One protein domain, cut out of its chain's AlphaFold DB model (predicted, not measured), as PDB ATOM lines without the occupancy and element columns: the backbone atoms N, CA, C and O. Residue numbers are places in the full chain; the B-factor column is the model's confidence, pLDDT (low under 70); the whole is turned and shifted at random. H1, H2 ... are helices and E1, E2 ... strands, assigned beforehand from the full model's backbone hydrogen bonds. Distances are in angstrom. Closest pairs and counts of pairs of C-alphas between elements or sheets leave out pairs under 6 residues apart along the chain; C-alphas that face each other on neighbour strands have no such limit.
ATOM      1  N   ARG A  90      -8.760  37.899  26.819       91.12
ATOM      2  CA  ARG A  90      -8.190  36.999  25.817       91.12
ATOM      3  C   ARG A  90      -7.274  37.773  24.881       91.12
ATOM      4  O   ARG A  90      -7.579  38.895  24.492       91.12
ATOM      5  N   GLU A  91      -6.171  37.142  24.511       91.00
ATOM      6  CA  GLU A  91      -5.231  37.672  23.534       91.00
ATOM      7  C   GLU A  91      -5.343  36.892  22.224       91.00
ATOM      8  O   GLU A  91      -5.531  35.674  22.236       91.00
ATOM      9  N   TYR A  92      -5.259  37.628  21.123       90.31
ATOM     10  CA  TYR A  92      -5.271  37.147  19.753       90.31
ATOM     11  C   TYR A  92      -3.959  37.542  19.098       90.31
ATOM     12  O   TYR A  92      -3.547  38.699  19.207       90.31
ATOM     13  N   GLU A  93      -3.315  36.607  18.417       90.06
ATOM     14  CA  GLU A  93      -2.039  36.831  17.751       90.06
ATOM     15  C   GLU A  93      -2.179  36.485  16.270       90.06
ATOM     16  O   GLU A  93      -2.404  35.334  15.917       90.06
ATOM     17  N   PHE A  94      -2.043  37.484  15.397       87.06
ATOM     18  CA  PHE A  94      -2.150  37.320  13.940       87.06
ATOM     19  C   PHE A  94      -0.787  37.495  13.260       87.06
ATOM     20  O   PHE A  94      -0.636  38.216  12.271       87.06
ATOM     21  N   ASN A  95       0.255  36.910  13.852       79.12
ATOM     22  CA  ASN A  95       1.622  37.085  13.377       79.12
ATOM     23  C   ASN A  95       1.892  36.240  12.125       79.12
ATOM     24  O   ASN A  95       1.888  35.012  12.169       79.12
ATOM     25  N   GLY A  96       2.215  36.920  11.023       72.25
ATOM     26  CA  GLY A  96       2.544  36.291   9.744       72.25
ATOM     27  C   GLY A  96       1.314  35.947   8.894       72.25
ATOM     28  O   GLY A  96       0.181  36.245   9.270       72.25
ATOM     29  N   PRO A  97       1.515  35.363   7.701       65.81
ATOM     30  CA  PRO A  97       0.412  34.917   6.855       65.81
ATOM     31  C   PRO A  97      -0.470  33.868   7.565       65.81
ATOM     32  O   PRO A  97       0.074  33.087   8.345       65.81
ATOM     33  N   PRO A  98      -1.781  33.799   7.258       67.62
ATOM     34  CA  PRO A  98      -2.502  34.634   6.299       67.62
ATOM     35  C   PRO A  98      -3.112  35.898   6.941       67.62
ATOM     36  O   PRO A  98      -3.766  35.855   7.976       67.62
ATOM     37  N   ALA A  99      -2.969  37.054   6.280       70.00
ATOM     38  CA  ALA A  99      -3.537  38.325   6.761       70.00
ATOM     39  C   ALA A  99      -5.083  38.355   6.775       70.00
ATOM     40  O   ALA A  99      -5.690  39.277   7.325       70.00
ATOM     41  N   THR A 100      -5.723  37.356   6.162       80.19
ATOM     42  CA  THR A 100      -7.180  37.198   6.119       80.19
ATOM     43  C   THR A 100      -7.782  36.966   7.497       80.19
ATOM     44  O   THR A 100      -8.898  37.414   7.734       80.19
ATOM     45  N   ASP A 101      -7.055  36.334   8.418       82.81
ATOM     46  CA  ASP A 101      -7.592  35.968   9.735       82.81
ATOM     47  C   ASP A 101      -7.784  37.203  10.612       82.81
ATOM     48  O   ASP A 101      -8.858  37.408  11.181       82.81
ATOM     49  N   LEU A 102      -6.805  38.115  10.590       85.38
ATOM     50  CA  LEU A 102      -6.943  39.439  11.191       85.38
ATOM     51  C   LEU A 102      -8.128  40.195  10.583       85.38
ATOM     52  O   LEU A 102      -8.943  40.760  11.307       85.38
ATOM     53  N   GLN A 103      -8.245  40.218   9.255       85.12
ATOM     54  CA  GLN A 103      -9.338  40.928   8.594       85.12
ATOM     55  C   GLN A 103     -10.709  40.353   8.983       85.12
ATOM     56  O   GLN A 103     -11.623  41.117   9.299       85.12
ATOM     57  N   ASN A 104     -10.843  39.027   9.015       85.94
ATOM     58  CA  ASN A 104     -12.059  38.336   9.441       85.94
ATOM     59  C   ASN A 104     -12.401  38.664  10.900       85.94
ATOM     60  O   ASN A 104     -13.551  38.981  11.209       85.94
ATOM     61  N   PHE A 105     -11.398  38.669  11.781       89.19
ATOM     62  CA  PHE A 105     -11.558  39.063  13.177       89.19
ATOM     63  C   PHE A 105     -12.067  40.506  13.315       89.19
ATOM     64  O   PHE A 105     -13.024  40.761  14.048       89.19
ATOM     65  N   LEU A 106     -11.466  41.451  12.585       88.19
ATOM     66  CA  LEU A 106     -11.859  42.862  12.607       88.19
ATOM     67  C   LEU A 106     -13.293  43.068  12.101       88.19
ATOM     68  O   LEU A 106     -14.053  43.831  12.702       88.19
ATOM     69  N   ILE A 107     -13.684  42.367  11.031       87.94
ATOM     70  CA  ILE A 107     -15.049  42.405  10.488       87.94
ATOM     71  C   ILE A 107     -16.053  41.881  11.520       87.94
ATOM     72  O   ILE A 107     -17.088  42.513  11.737       87.94
ATOM     73  N   GLU A 108     -15.759  40.761  12.185       88.88
ATOM     74  CA  GLU A 108     -16.647  40.211  13.212       88.88
ATOM     75  C   GLU A 108     -16.760  41.130  14.433       88.88
ATOM     76  O   GLU A 108     -17.870  41.351  14.921       88.88
ATOM     77  N   ALA A 109     -15.651  41.723  14.890       89.06
ATOM     78  CA  ALA A 109     -15.665  42.705  15.973       89.06
ATOM     79  C   ALA A 109     -16.536  43.922  15.613       89.06
ATOM     80  O   ALA A 109     -17.402  44.326  16.395       89.06
ATOM     81  N   GLN A 110     -16.376  44.458  14.396       88.94
ATOM     82  CA  GLN A 110     -17.163  45.588  13.902       88.94
ATOM     83  C   GLN A 110     -18.651  45.244  13.779       88.94
ATOM     84  O   GLN A 110     -19.496  46.016  14.231       88.94
ATOM     85  N   ARG A 111     -18.990  44.080  13.208       88.00
ATOM     86  CA  ARG A 111     -20.383  43.621  13.051       88.00
ATOM     87  C   ARG A 111     -21.110  43.525  14.394       88.00
ATOM     88  O   ARG A 111     -22.323  43.703  14.457       88.00
ATOM     89  N   ARG A 112     -20.360  43.253  15.459       88.75
ATOM     90  CA  ARG A 112     -20.851  43.086  16.831       88.75
ATOM     91  C   ARG A 112     -20.799  44.356  17.672       88.75
ATOM     92  O   ARG A 112     -21.219  44.328  18.828       88.75
ATOM     93  N   GLY A 113     -20.301  45.456  17.108       88.44
ATOM     94  CA  GLY A 113     -20.168  46.730  17.807       88.44
ATOM     95  C   GLY A 113     -19.104  46.721  18.906       88.44
ATOM     96  O   GLY A 113     -19.199  47.518  19.836       88.44
ATOM     97  N   ILE A 114     -18.111  45.832  18.827       90.00
ATOM     98  CA  ILE A 114     -17.014  45.774  19.797       90.00
ATOM     99  C   ILE A 114     -15.997  46.859  19.428       90.00
ATOM    100  O   ILE A 114     -15.400  46.794  18.349       90.00
ATOM    101  N   PRO A 115     -15.780  47.870  20.285       88.44
ATOM    102  CA  PRO A 115     -14.826  48.925  19.995       88.44
ATOM    103  C   PRO A 115     -13.404  48.357  20.000       88.44
ATOM    104  O   PRO A 115     -12.988  47.696  20.956       88.44
ATOM    105  N   LEU A 116     -12.661  48.655  18.934       86.94
ATOM    106  CA  LEU A 116     -11.234  48.387  18.821       86.94
ATOM    107  C   LEU A 116     -10.465  49.704  18.939       86.94
ATOM    108  O   LEU A 116     -10.749  50.661  18.219       86.94
ATOM    109  N   THR A 117      -9.493  49.749  19.843       85.50
ATOM    110  CA  THR A 117      -8.659  50.936  20.085       85.50
ATOM    111  C   THR A 117      -7.174  50.623  19.916       85.50
ATOM    112  O   THR A 117      -6.751  49.478  20.055       85.50
ATOM    113  N   GLY A 118      -6.376  51.654  19.638       77.31
ATOM    114  CA  GLY A 118      -4.928  51.532  19.458       77.31
ATOM    115  C   GLY A 118      -4.498  51.421  17.990       77.31
ATOM    116  O   GLY A 118      -5.313  51.104  17.121       77.31
ATOM    117  N   PRO A 119      -3.230  51.741  17.689       73.31
ATOM    118  CA  PRO A 119      -2.695  51.591  16.346       73.31
ATOM    119  C   PRO A 119      -2.593  50.105  15.994       73.31
ATOM    120  O   PRO A 119      -2.087  49.309  16.782       73.31
ATOM    121  N   LEU A 120      -3.028  49.736  14.788       71.19
ATOM    122  CA  LEU A 120      -2.679  48.442  14.206       71.19
ATOM    123  C   LEU A 120      -1.191  48.501  13.837       71.19
ATOM    124  O   LEU A 120      -0.817  49.028  12.790       71.19
ATOM    125  N   GLY A 121      -0.341  48.082  14.774       61.22
ATOM    126  CA  GLY A 121       1.104  48.019  14.601       61.22
ATOM    127  C   GLY A 121       1.546  46.811  13.765       61.22
ATOM    128  O   GLY A 121       0.728  45.977  13.382       61.22
ATOM    129  N   PRO A 122       2.855  46.691  13.486       57.50
ATOM    130  CA  PRO A 122       3.425  45.531  12.795       57.50
ATOM    131  C   PRO A 122       3.355  44.233  13.624       57.50
ATOM    132  O   PRO A 122       3.486  43.151  13.059       57.50
ATOM    133  N   SER A 123       3.147  44.329  14.942       57.97
ATOM    134  CA  SER A 123       2.714  43.227  15.803       57.97
ATOM    135  C   SER A 123       1.189  43.196  15.836       57.97
ATOM    136  O   SER A 123       0.555  44.074  16.413       57.97
ATOM    137  N   PHE A 124       0.570  42.189  15.226       76.75
ATOM    138  CA  PHE A 124      -0.891  42.073  15.200       76.75
ATOM    139  C   PHE A 124      -1.400  41.331  16.436       76.75
ATOM    140  O   PHE A 124      -2.079  40.309  16.331       76.75
ATOM    141  N   ARG A 125      -1.029  41.819  17.623       86.88
ATOM    142  CA  ARG A 125      -1.573  41.318  18.884       86.88
ATOM    143  C   ARG A 125      -2.768  42.162  19.286       86.88
ATOM    144  O   ARG A 125      -2.680  43.386  19.359       86.88
ATOM    145  N   ILE A 126      -3.891  41.509  19.555       89.75
ATOM    146  CA  ILE A 126      -5.117  42.164  20.003       89.75
ATOM    147  C   ILE A 126      -5.536  41.545  21.331       89.75
ATOM    148  O   ILE A 126      -5.813  40.353  21.419       89.75
ATOM    149  N   GLY A 127      -5.594  42.366  22.376       90.31
ATOM    150  CA  GLY A 127      -6.144  41.981  23.669       90.31
ATOM    151  C   GLY A 127      -7.599  42.421  23.771       90.31
ATOM    152  O   GLY A 127      -7.888  43.610  23.669       90.31
ATOM    153  N   CYS A 128      -8.513  41.488  24.001       91.62
ATOM    154  CA  CYS A 128      -9.918  41.770  24.265       91.62
ATOM    155  C   CYS A 128     -10.238  41.505  25.731       91.62
ATOM    156  O   CYS A 128      -9.865  40.473  26.287       91.62
ATOM    157  N   ALA A 129     -10.947  42.438  26.357       91.31
ATOM    158  CA  ALA A 129     -11.384  42.353  27.740       91.31
ATOM    159  C   ALA A 129     -12.894  42.569  27.828       91.31
ATOM    160  O   ALA A 129     -13.456  43.333  27.042       91.31
ATOM    161  N   SER A 130     -13.546  41.917  28.789       89.94
ATOM    162  CA  SER A 130     -14.956  42.147  29.098       89.94
ATOM    163  C   SER A 130     -15.118  42.520  30.564       89.94
ATOM    164  O   SER A 130     -14.639  41.816  31.451       89.94
ATOM    165  N   ALA A 131     -15.790  43.643  30.812       82.81
ATOM    166  CA  ALA A 131     -16.124  44.127  32.145       82.81
ATOM    167  C   ALA A 131     -17.583  44.593  32.158       82.81
ATOM    168  O   ALA A 131     -17.998  45.370  31.300       82.81
ATOM    169  N   ASN A 132     -18.370  44.118  33.128       81.12
ATOM    170  CA  ASN A 132     -19.796  44.455  33.267       81.12
ATOM    171  C   ASN A 132     -20.626  44.205  31.989       81.12
ATOM    172  O   ASN A 132     -21.534  44.973  31.678       81.12
ATOM    173  N   GLY A 133     -20.298  43.156  31.229       76.94
ATOM    174  CA  GLY A 133     -20.991  42.813  29.980       76.94
ATOM    175  C   GLY A 133     -20.612  43.680  28.775       76.94
ATOM    176  O   GLY A 133     -21.150  43.479  27.690       76.94
ATOM    177  N   ILE A 134     -19.677  44.621  28.932       84.31
ATOM    178  CA  ILE A 134     -19.125  45.410  27.830       84.31
ATOM    179  C   ILE A 134     -17.785  44.797  27.438       84.31
ATOM    180  O   ILE A 134     -16.851  44.766  28.240       84.31
ATOM    181  N   THR A 135     -17.693  44.326  26.197       90.62
ATOM    182  CA  THR A 135     -16.447  43.819  25.617       90.62
ATOM    183  C   THR A 135     -15.757  44.917  24.814       90.62
ATOM    184  O   THR A 135     -16.390  45.579  23.997       90.62
ATOM    185  N   THR A 136     -14.454  45.096  25.024       90.69
ATOM    186  CA  THR A 136     -13.605  46.051  24.297       90.69
ATOM    187  C   THR A 136     -12.310  45.375  23.872       90.69
ATOM    188  O   THR A 136     -11.762  44.584  24.641       90.69
ATOM    189  N   CYS A 137     -11.786  45.715  22.698       90.94
ATOM    190  CA  CYS A 137     -10.519  45.188  22.204       90.94
ATOM    191  C   CYS A 137      -9.485  46.305  22.014       90.94
ATOM    192  O   CYS A 137      -9.811  47.450  21.687       90.94
ATOM    193  N   GLN A 138      -8.216  45.969  22.212       89.38
ATOM    194  CA  GLN A 138      -7.096  46.885  22.072       89.38
ATOM    195  C   GLN A 138      -5.956  46.220  21.298       89.38
ATOM    196  O   GLN A 138      -5.492  45.146  21.678       89.38
ATOM    197  N   ALA A 139      -5.498  46.877  20.234       86.38
ATOM    198  CA  ALA A 139      -4.290  46.491  19.510       86.38
ATOM    199  C   ALA A 139      -3.030  46.886  20.308       86.38
ATOM    200  O   ALA A 139      -3.012  47.950  20.938       86.38
ATOM    201  N   ARG A 140      -2.008  46.021  20.305       73.44
ATOM    202  CA  ARG A 140      -0.750  46.185  21.053       73.44
ATOM    203  C   ARG A 140       0.492  46.111  20.171       73.44
ATOM    204  O   ARG A 140       0.604  45.176  19.346       73.44
TER     205      ARG A 140
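AT A GLANCE: This is residues 90 to 140 of the 140 residues of an uncharacterized protein of Stenotrophomonas sp. KCTC 12332 (UniProt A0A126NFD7). A three-stranded antiparallel sheet, order E1 - E2 - E3, has one helix, H1, over one face, running along the strands; its other face is bare. The printed part has 51 residues in the order E1 H1 E2 E3, class mixed. It is compact, radius of gyration of the C-alphas 10.7 A, but elongated, spanning 34 by 20 by 17 A.

IN THESE COORDINATES: Find E2, residues 125 to 131, 19.9 A long, from C-alpha 125 at (-1.573, 41.318, 18.884). E3 is residues 134 to 139, 17.0 A, and E1 residues 90 to 93, 10.1 A. H1, residues 99 to 111, runs 18.7 A to C-alpha 111 at (-20.383, 43.621, 13.051).

HOW THE PARTS SIT: Beside E2, look for E1 at N 92 and O 126, 2.8 A. The hairpin E2 and E3 shows N 129 and O 136 at 2.9 A. H1 is on the sheet at a height of 10.8 A, over E1, at 19 degrees on the local plane; with 2 C-alphas falling on each, E2 and E3 are only just not under it. In H1 every O i to N i+4 pair is within hydrogen-bond range.

THE WHOLE: The printed part has no cut. The link H1 to E2 is long; its residues 116 to 117 pair parallel with 137 to 138 of E3. Residues 97 to 98 and 121 to 123 have pLDDT under 70.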